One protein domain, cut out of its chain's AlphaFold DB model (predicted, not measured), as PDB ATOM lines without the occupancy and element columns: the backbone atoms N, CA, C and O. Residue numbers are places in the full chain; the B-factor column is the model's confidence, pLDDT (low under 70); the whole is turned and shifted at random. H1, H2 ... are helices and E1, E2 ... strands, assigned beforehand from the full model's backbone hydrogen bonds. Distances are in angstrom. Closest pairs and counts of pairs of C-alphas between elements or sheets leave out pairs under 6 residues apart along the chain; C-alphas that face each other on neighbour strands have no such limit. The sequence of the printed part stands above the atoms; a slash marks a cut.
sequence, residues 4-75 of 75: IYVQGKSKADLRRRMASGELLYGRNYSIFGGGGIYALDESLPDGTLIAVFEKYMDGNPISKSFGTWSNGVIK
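What this domain is: This is residues 4 to 75 of the 75 residues of an uncharacterized protein of Flavobacteriaceae bacterium (UniProt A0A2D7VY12). One strongly twisted sheet makes the body: short E1 runs between two hairpins, E2 with E3 and E4 with E5, and a single helix, H1, meets the sheet only with its first residues, 11 to 14. The longer hairpin, E4 and E5, bends sharply at residues 54 and 64. The printed part has 72 residues, with one named helix and five named strands in the order E1, H1, E2, E3, E4, E5; the class is mixed, helices and strands. The mixed sheet runs E3, E2, E1, E4, E5. The whole is compact and rounded, with a radius of gyration of the C-alphas of 11.6 A and spans of 32 by 25 by 18 A.

Where its parts are: E1, residues 4 to 7, begins at C-alpha 4 (30.389, -38.485, 46.839). H1 is residues 11 to 19, 12.2 A long. E2 is residues 25 to 28 and E3 residues 36 to 39. E4, residues 49 to 57, measures 20.3 A. E5, residues 60 to 70, measures 25.6 A and ends at C-alpha 70 (21.105, -45.673, 39.890).

How they stand to each other: E1 is parallel to E4, with N 6 and O 51 at 2.9 A, and antiparallel to E2, with N 5 and O 27 at 2.9 A. Antiparallel E2 and E3 have N 26 and O 38 at 2.8 A; antiparallel E4 and E5 have N 50 and O 67 at 2.8 A. H1 only grazes the sheet; the C-alphas of Lys 11 and Gly 67 are 7.0 A apart. In H1 every O i to N i+4 pair is within hydrogen-bond range. E3 and E5, the edge strands, are apart.

The domain as a whole: The farthest C-alphas, of Ser 20 and Phe 32, are 34.4 A apart. The printed part has no cut and no long link. No printed residue is under 70 in pLDDT.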
ATOM      1  N   ILE A   4      29.344 -39.215  47.565       97.56
ATOM      2  CA  ILE A   4      30.389 -38.485  46.839       97.56
ATOM      3  C   ILE A   4      29.951 -37.054  46.548       97.56
ATOM      4  O   ILE A   4      28.771 -36.778  46.332       97.56
ATOM      5  N   TYR A   5      30.913 -36.142  46.541       98.00
ATOM      6  CA  TYR A   5      30.715 -34.738  46.211       98.00
ATOM      7  C   TYR A   5      31.169 -34.494  44.781       98.00
ATOM      8  O   TYR A   5      32.334 -34.734  44.468       98.00
ATOM      9  N   VAL A   6      30.265 -34.015  43.930       98.12
ATOM     10  CA  VAL A   6      30.509 -33.789  42.498       98.12
ATOM     11  C   VAL A   6      30.315 -32.314  42.183       98.12
ATOM     12  O   VAL A   6      29.293 -31.722  42.542       98.12
ATOM     13  N   GLN A   7      31.290 -31.719  41.499       97.69
ATOM     14  CA  GLN A   7      31.231 -30.308  41.147       97.69
ATOM     15  C   GLN A   7      30.328 -30.080  39.928       97.69
ATOM     16  O   GLN A   7      30.579 -30.602  38.839       97.69
ATOM     17  N   GLY A   8      29.293 -29.257  40.085       96.88
ATOM     18  CA  GLY A   8      28.422 -28.848  38.985       96.88
ATOM     19  C   GLY A   8      27.266 -27.962  39.425       96.88
ATOM     20  O   GLY A   8      26.986 -27.811  40.613       96.88
ATOM     21  N   LYS A   9      26.571 -27.373  38.449       95.94
ATOM     22  CA  LYS A   9      25.535 -26.363  38.722       95.94
ATOM     23  C   LYS A   9      24.233 -26.963  39.238       95.94
ATOM     24  O   LYS A   9      23.488 -26.313  39.964       95.94
ATOM     25  N   SER A  10      23.899 -28.180  38.831       96.31
ATOM     26  CA  SER A  10      22.679 -28.893  39.221       96.31
ATOM     27  C   SER A  10      22.774 -30.354  38.787       96.31
ATOM     28  O   SER A  10      23.637 -30.711  37.989       96.31
ATOM     29  N   LYS A  11      21.840 -31.207  39.225       96.25
ATOM     30  CA  LYS A  11      21.731 -32.576  38.685       96.25
ATOM     31  C   LYS A  11      21.532 -32.599  37.168       96.25
ATOM     32  O   LYS A  11      22.089 -33.453  36.489       96.25
ATOM     33  N   ALA A  12      20.738 -31.665  36.640       96.56
ATOM     34  CA  ALA A  12      20.499 -31.559  35.203       96.56
ATOM     35  C   ALA A  12      21.776 -31.175  34.442       96.56
ATOM     36  O   ALA A  12      22.032 -31.726  33.377       96.56
ATOM     37  N   ASP A  13      22.600 -30.291  35.014       97.06
ATOM     38  CA  ASP A  13      23.910 -29.943  34.464       97.06
ATOM     39  C   ASP A  13      24.843 -31.158  34.406       97.06
ATOM     40  O   ASP A  13      25.394 -31.444  33.346       97.06
ATOM     41  N   LEU A  14      24.948 -31.919  35.503       97.31
ATOM     42  CA  LEU A  14      25.754 -33.142  35.537       97.31
ATOM     43  C   LEU A  14      25.276 -34.167  34.499       97.31
ATOM     44  O   LEU A  14      26.083 -34.667  33.724       97.31
ATOM     45  N   ARG A  15      23.964 -34.426  34.417       96.62
ATOM     46  CA  ARG A  15      23.399 -35.348  33.417       96.62
ATOM     47  C   ARG A  15      23.689 -34.907  31.985       96.62
ATOM     48  O   ARG A  15      24.033 -35.740  31.158       96.62
ATOM     49  N   ARG A  16      23.579 -33.609  31.691       97.56
ATOM     50  CA  ARG A  16      23.900 -33.056  30.368       97.56
ATOM     51  C   ARG A  16      25.379 -33.249  30.019       97.56
ATOM     52  O   ARG A  16      25.674 -33.637  28.897       97.56
ATOM     53  N   ARG A  17      26.280 -33.005  30.974       97.19
ATOM     54  CA  ARG A  17      27.731 -33.200  30.816       97.19
ATOM     55  C   ARG A  17      28.083 -34.668  30.566       97.19
ATOM     56  O   ARG A  17      28.781 -34.980  29.604       97.19
ATOM     57  N   MET A  18      27.496 -35.578  31.343       95.69
ATOM     58  CA  MET A  18      27.630 -37.020  31.109       95.69
ATOM     59  C   MET A  18      27.098 -37.426  29.729       95.69
ATOM     60  O   MET A  18      27.755 -38.167  29.009       95.69
ATOM     61  N   ALA A  19      25.938 -36.900  29.321       95.62
ATOM     62  CA  ALA A  19      25.354 -37.179  28.008       95.62
ATOM     63  C   ALA A  19      26.203 -36.643  26.841       95.62
ATOM     64  O   ALA A  19      26.137 -37.190  25.746       95.62
ATOM     65  N   SER A  20      27.023 -35.608  27.064       96.69
ATOM     66  CA  SER A  20      28.027 -35.152  26.092       96.69
ATOM     67  C   SER A  20      29.323 -35.976  26.091       96.69
ATOM     68  O   SER A  20      30.249 -35.633  25.364       96.69
ATOM     69  N   GLY A  21      29.405 -37.042  26.894       95.06
ATOM     70  CA  GLY A  21      30.590 -37.895  27.016       95.06
ATOM     71  C   GLY A  21      31.649 -37.368  27.987       95.06
ATOM     72  O   GLY A  21      32.758 -37.895  28.018       95.06
ATOM     73  N   GLU A  22      31.342 -36.336  28.782       96.50
ATOM     74  CA  GLU A  22      32.268 -35.852  29.806       96.50
ATOM     75  C   GLU A  22      32.346 -36.866  30.952       96.50
ATOM     76  O   GLU A  22      31.339 -37.170  31.598       96.50
ATOM     77  N   LEU A  23      33.554 -37.358  31.235       95.56
ATOM     78  CA  LEU A  23      33.799 -38.219  32.383       95.56
ATOM     79  C   LEU A  23      33.873 -37.368  33.653       95.56
ATOM     80  O   LEU A  23      34.813 -36.601  33.864       95.56
ATOM     81  N   LEU A  24      32.848 -37.488  34.492       97.44
ATOM     82  CA  LEU A  24      32.743 -36.739  35.739       97.44
ATOM     83  C   LEU A  24      33.302 -37.539  36.909       97.44
ATOM     84  O   LEU A  24      33.173 -38.760  36.961       97.44
ATOM     85  N   TYR A  25      33.846 -36.824  37.888       98.00
ATOM     86  CA  TYR A  25      34.395 -37.411  39.103       98.00
ATOM     87  C   TYR A  25      33.774 -36.776  40.342       98.00
ATOM     88  O   TYR A  25      33.504 -35.572  40.385       98.00
ATOM     89  N   GLY A  26      33.580 -37.592  41.372       97.56
ATOM     90  CA  GLY A  26      33.218 -37.149  42.706       97.56
ATOM     91  C   GLY A  26      34.199 -37.637  43.755       97.56
ATOM     92  O   GLY A  26      34.913 -38.617  43.558       97.56
ATOM     93  N   ARG A  27      34.226 -36.956  44.900       97.38
ATOM     94  CA  ARG A  27      35.084 -37.332  46.028       97.38
ATOM     95  C   ARG A  27      34.265 -37.805  47.217       97.38
ATOM     96  O   ARG A  27      33.356 -37.101  47.658       97.38
ATOM     97  N   ASN A  28      34.609 -38.966  47.760       96.62
ATOM     98  CA  ASN A  28      34.182 -39.393  49.088       96.62
ATOM     99  C   ASN A  28      35.222 -38.915  50.115       96.62
ATOM    100  O   ASN A  28      36.416 -39.171  49.954       96.62
ATOM    101  N   TYR A  29      34.765 -38.226  51.162       92.19
ATOM    102  CA  TYR A  29      35.604 -37.683  52.238       92.19
ATOM    103  C   TYR A  29      35.573 -38.537  53.523       92.19
ATOM    104  O   TYR A  29      36.029 -38.087  54.570       92.19
ATOM    105  N   SER A  30      35.020 -39.753  53.474       89.00
ATOM    106  CA  SER A  30      34.978 -40.673  54.615       89.00
ATOM    107  C   SER A  30      36.382 -40.992  55.134       89.00
ATOM    108  O   SER A  30      37.247 -41.438  54.380       89.00
ATOM    109  N   ILE A  31      36.575 -40.822  56.444       87.38
ATOM    110  CA  ILE A  31      37.783 -41.236  57.174       87.38
ATOM    111  C   ILE A  31      37.692 -42.676  57.701       87.38
ATOM    112  O   ILE A  31      38.693 -43.247  58.115       87.38
ATOM    113  N   PHE A  32      36.504 -43.285  57.655       84.50
ATOM    114  CA  PHE A  32      36.231 -44.635  58.165       84.50
ATOM    115  C   PHE A  32      36.339 -45.713  57.068       84.50
ATOM    116  O   PHE A  32      35.733 -46.776  57.172       84.50
ATOM    117  N   GLY A  33      37.084 -45.426  55.993       80.19
ATOM    118  CA  GLY A  33      37.195 -46.273  54.801       80.19
ATOM    119  C   GLY A  33      36.278 -45.832  53.654       80.19
ATOM    120  O   GLY A  33      35.253 -45.176  53.862       80.19
ATOM    121  N   GLY A  34      36.686 -46.153  52.420       83.81
ATOM    122  CA  GLY A  34      35.988 -45.742  51.192       83.81
ATOM    123  C   GLY A  34      36.181 -44.269  50.806       83.81
ATOM    124  O   GLY A  34      35.423 -43.742  49.997       83.81
ATOM    125  N   GLY A  35      37.156 -43.579  51.406       93.56
ATOM    126  CA  GLY A  35      37.584 -42.252  50.968       93.56
ATOM    127  C   GLY A  35      38.359 -42.348  49.655       93.56
ATOM    128  O   GLY A  35      39.209 -43.222  49.498       93.56
ATOM    129  N   GLY A  36      38.073 -41.462  48.705       95.19
ATOM    130  CA  GLY A  36      38.684 -41.547  47.381       95.19
ATOM    131  C   GLY A  36      37.979 -40.717  46.322       95.19
ATOM    132  O   GLY A  36      36.985 -40.039  46.595       95.19
ATOM    133  N   ILE A  37      38.531 -40.768  45.113       96.81
ATOM    134  CA  ILE A  37      37.941 -40.190  43.908       96.81
ATOM    135  C   ILE A  37      37.254 -41.320  43.145       96.81
ATOM    136  O   ILE A  37      37.836 -42.384  42.960       96.81
ATOM    137  N   TYR A  38      36.026 -41.069  42.713       97.50
ATOM    138  CA  TYR A  38      35.177 -42.025  42.020       97.50
ATOM    139  C   TYR A  38      34.687 -41.406  40.719       97.50
ATOM    140  O   TYR A  38      34.230 -40.261  40.722       97.50
ATOM    141  N   ALA A  39      34.770 -42.153  39.624       97.25
ATOM    142  CA  ALA A  39      34.134 -41.773  38.373       97.25
ATOM    143  C   ALA A  39      32.609 -41.949  38.479       97.25
ATOM    144  O   ALA A  39      32.115 -42.794  39.224       97.25
ATOM    145  N   LEU A  40      31.854 -41.123  37.755       96.69
ATOM    146  CA  LEU A  40      30.416 -41.302  37.553       96.69
ATOM    147  C   LEU A  40      30.211 -42.193  36.324       96.69
ATOM    148  O   LEU A  40      29.851 -41.714  35.250       96.69
ATOM    149  N   ASP A  41      30.479 -43.480  36.504       95.06
ATOM    150  CA  ASP A  41      30.347 -44.525  35.492       95.06
ATOM    151  C   ASP A  41      29.769 -45.815  36.103       95.06
ATOM    152  O   ASP A  41      29.323 -45.846  37.253       95.06
ATOM    153  N   GLU A  42      29.750 -46.891  35.323       93.19
ATOM    154  CA  GLU A  42      29.242 -48.210  35.718       93.19
ATOM    155  C   GLU A  42      29.950 -48.843  36.927       93.19
ATOM    156  O   GLU A  42      29.386 -49.735  37.557       93.19
ATOM    157  N   SER A  43      31.148 -48.373  37.291       94.00
ATOM    158  CA  SER A  43      31.850 -48.845  38.486       94.00
ATOM    159  C   SER A  43      31.279 -48.250  39.776       94.00
ATOM    160  O   SER A  43      31.525 -48.780  40.864       94.00
ATOM    161  N   LEU A  44      30.514 -47.153  39.679       95.56
ATOM    162  CA  LEU A  44      29.937 -46.490  40.837       95.56
ATOM    163  C   LEU A  44      28.739 -47.299  41.371       95.56
ATOM    164  O   LEU A  44      27.754 -47.476  40.653       95.56
ATOM    165  N   PRO A  45      28.764 -47.752  42.640       95.62
ATOM    166  CA  PRO A  45      27.689 -48.554  43.208       95.62
ATOM    167  C   PRO A  45      26.340 -47.835  43.203       95.62
ATOM    168  O   PRO A  45      26.223 -46.675  43.623       95.62
ATOM    169  N   ASP A  46      25.300 -48.562  42.806       96.88
ATOM    170  CA  ASP A  46      23.915 -48.118  42.915       96.88
ATOM    171  C   ASP A  46      23.553 -47.752  44.364       96.88
ATOM    172  O   ASP A  46      24.017 -48.351  45.337       96.88
ATOM    173  N   GLY A  47      22.734 -46.710  44.513       96.94
ATOM    174  CA  GLY A  47      22.396 -46.136  45.814       96.94
ATOM    175  C   GLY A  47      23.429 -45.140  46.353       96.94
ATOM    176  O   GLY A  47      23.231 -44.599  47.443       96.94
ATOM    177  N   THR A  48      24.511 -44.850  45.619       97.25
ATOM    178  CA  THR A  48      25.455 -43.787  45.998       97.25
ATOM    179  C   THR A  48      24.762 -42.426  46.009       97.25
ATOM    180  O   THR A  48      24.155 -42.005  45.024       97.25
ATOM    181  N   LEU A  49      24.886 -41.698  47.118       97.81
ATOM    182  CA  LEU A  49      24.387 -40.337  47.250       97.81
ATOM    183  C   LEU A  49      25.332 -39.360  46.536       97.81
ATOM    184  O   LEU A  49      26.495 -39.205  46.916       97.81
ATOM    185  N   ILE A  50      24.813 -38.661  45.533       98.25
ATOM    186  CA  ILE A  50      25.523 -37.640  44.765       98.25
ATOM    187  C   ILE A  50      25.208 -36.271  45.357       98.25
ATOM    188  O   ILE A  50      24.111 -35.737  45.185       98.25
ATOM    189  N   ALA A  51      26.174 -35.692  46.059       98.12
ATOM    190  CA  ALA A  51      26.104 -34.341  46.586       98.12
ATOM    191  C   ALA A  51      26.664 -33.346  45.564       98.12
ATOM    192  O   ALA A  51      27.875 -33.248  45.371       98.12
ATOM    193  N   VAL A  52      25.785 -32.592  44.910       98.31
ATOM    194  CA  VAL A  52      26.189 -31.588  43.919       98.31
ATOM    195  C   VAL A  52      26.605 -30.314  44.638       98.31
ATOM    196  O   VAL A  52      25.853 -29.818  45.480       98.31
ATOM    197  N   PHE A  53      27.766 -29.762  44.300       97.88
ATOM    198  CA  PHE A  53      28.260 -28.507  44.866       97.88
ATOM    199  C   PHE A  53      28.876 -27.606  43.789       97.88
ATOM    200  O   PHE A  53      29.335 -28.076  42.752       97.88
ATOM    201  N   GLU A  54      28.915 -26.302  44.056       96.56
ATOM    202  CA  GLU A  54      29.584 -25.314  43.189       96.56
ATOM    203  C   GLU A  54      30.708 -24.567  43.904       96.56
ATOM    204  O   GLU A  54      31.575 -23.984  43.258       96.56
ATOM    205  N   LYS A  55      30.677 -24.552  45.239       95.25
ATOM    206  CA  LYS A  55      31.556 -23.737  46.068       95.25
ATOM    207  C   LYS A  55      32.079 -24.541  47.246       95.25
ATOM    208  O   LYS A  55      31.429 -25.480  47.714       95.25
ATOM    209  N   TYR A  56      33.235 -24.111  47.725       95.31
ATOM    210  CA  TYR A  56      33.810 -24.539  48.987       95.31
ATOM    211  C   TYR A  56      33.619 -23.435  50.032       95.31
ATOM    212  O   TYR A  56      33.618 -22.254  49.688       95.31
ATOM    213  N   MET A  57      33.484 -23.823  51.296       94.56
ATOM    214  CA  MET A  57      33.559 -22.947  52.465       94.56
ATOM    215  C   MET A  57      34.494 -23.603  53.466       94.56
ATOM    216  O   MET A  57      34.339 -24.786  53.766       94.56
ATOM    217  N   ASP A  58      35.516 -22.864  53.893       93.19
ATOM    218  CA  ASP A  58      36.561 -23.351  54.798       93.19
ATOM    219  C   ASP A  58      37.174 -24.688  54.339       93.19
ATOM    220  O   ASP A  58      37.327 -25.634  55.106       93.19
ATOM    221  N   GLY A  59      37.450 -24.802  53.033       89.12
ATOM    222  CA  GLY A  59      38.014 -26.009  52.414       89.12
ATOM    223  C   GLY A  59      37.026 -27.167  52.202       89.12
ATOM    224  O   GLY A  59      37.399 -28.176  51.606       89.12
ATOM    225  N   ASN A  60      35.763 -27.024  52.616       90.88
ATOM    226  CA  ASN A  60      34.746 -28.070  52.529       90.88
ATOM    227  C   ASN A  60      33.710 -27.775  51.431       90.88
ATOM    228  O   ASN A  60      33.212 -26.651  51.348       90.88
ATOM    229  N   PRO A  61      33.346 -28.751  50.578       96.31
ATOM    230  CA  PRO A  61      32.334 -28.544  49.545       96.31
ATOM    231  C   PRO A  61      30.938 -28.362  50.159       96.31
ATOM    232  O   PRO A  61      30.468 -29.208  50.924       96.31
ATOM    233  N   ILE A  62      30.231 -27.295  49.769       95.94
ATOM    234  CA  ILE A  62      28.853 -27.049  50.219       95.94
ATOM    235  C   ILE A  62      27.871 -27.646  49.216       95.94
ATOM    236  O   ILE A  62      27.680 -27.130  48.112       95.94
ATOM    237  N   SER A  63      27.206 -28.727  49.617       95.81
ATOM    238  CA  SER A  63      26.170 -29.357  48.799       95.81
ATOM    239  C   SER A  63      24.972 -28.422  48.612       95.81
ATOM    240  O   SER A  63      24.381 -27.973  49.589       95.81
ATOM    241  N   LYS A  64      24.572 -28.174  47.361       95.62
ATOM    242  CA  LYS A  64      23.352 -27.417  47.020       95.62
ATOM    243  C   LYS A  64      22.147 -28.312  46.749       95.62
ATOM    244  O   LYS A  64      21.007 -27.880  46.862       95.62
ATOM    245  N   SER A  65      22.397 -29.534  46.290       96.81
ATOM    246  CA  SER A  65      21.354 -30.483  45.913       96.81
ATOM    247  C   SER A  65      21.892 -31.902  45.981       96.81
ATOM    248  O   SER A  65      23.102 -32.115  45.880       96.81
ATOM    249  N   PHE A  66      20.980 -32.857  46.112       97.56
ATOM    250  CA  PHE A  66      21.302 -34.270  46.207       97.56
ATOM    251  C   PHE A  66      20.560 -35.063  45.136       97.56
ATOM    252  O   PHE A  66      19.436 -34.726  44.745       97.56
ATOM    253  N   GLY A  67      21.201 -36.119  44.658       97.31
ATOM    254  CA  GLY A  67      20.592 -37.152  43.832       97.31
ATOM    255  C   GLY A  67      21.124 -38.514  44.222       97.31
ATOM    256  O   GLY A  67      22.091 -38.612  44.977       97.31
ATOM    257  N   THR A  68      20.509 -39.552  43.683       97.75
ATOM    258  CA  THR A  68      20.954 -40.925  43.921       97.75
ATOM    259  C   THR A  68      21.446 -41.514  42.615       97.75
ATOM    260  O   THR A  68      20.765 -41.419  41.593       97.75
ATOM    261  N   TRP A  69      22.634 -42.105  42.642       97.62
ATOM    262  CA  TRP A  69      23.137 -42.897  41.533       97.62
ATOM    263  C   TRP A  69      22.321 -44.178  41.395       97.62
ATOM    264  O   TRP A  69      22.136 -44.905  42.373       97.62
ATOM    265  N   SER A  70      21.803 -44.432  40.200       96.81
ATOM    266  CA  SER A  70      21.105 -45.673  39.890       96.81
ATOM    267  C   SER A  70      21.183 -45.959  38.400       96.81
ATOM    268  O   SER A  70      20.729 -45.136  37.605       96.81
ATOM    269  N   ASN A  71      21.701 -47.130  38.035       94.44
ATOM    270  CA  ASN A  71      21.807 -47.613  36.657       94.44
ATOM    271  C   ASN A  71      22.473 -46.598  35.710       94.44
ATOM    272  O   ASN A  71      21.900 -46.227  34.684       94.44
ATOM    273  N   GLY A  72      23.655 -46.092  36.072       93.31
ATOM    274  CA  GLY A  72      24.420 -45.192  35.197       93.31
ATOM    275  C   GLY A  72      23.916 -43.744  35.149       93.31
ATOM    276  O   GLY A  72      24.455 -42.930  34.402       93.31
ATOM    277  N   VAL A  73      22.871 -43.400  35.912       94.50
ATOM    278  CA  VAL A  73      22.264 -42.064  35.896       94.50
ATOM    279  C   VAL A  73      22.008 -41.518  37.298       94.50
ATOM    280  O   VAL A  73      21.761 -42.246  38.258       94.50
ATOM    281  N   ILE A  74      22.016 -40.189  37.412       96.69
ATOM    282  CA  ILE A  74      21.656 -39.476  38.643       96.69
ATOM    283  C   ILE A  74      20.137 -39.255  38.660       96.69
ATOM    284  O   ILE A  74      19.627 -38.498  37.825       96.69
ATOM    285  N   LYS A  75      19.424 -39.848  39.622       94.56
ATOM    286  CA  LYS A  75      17.989 -39.617  39.871       94.56
ATOM    287  C   LYS A  75      17.776 -38.385  40.765       94.56
ATOM    288  O   LYS A  75      18.449 -38.222  41.808       94.56
TER     289      LYS A  75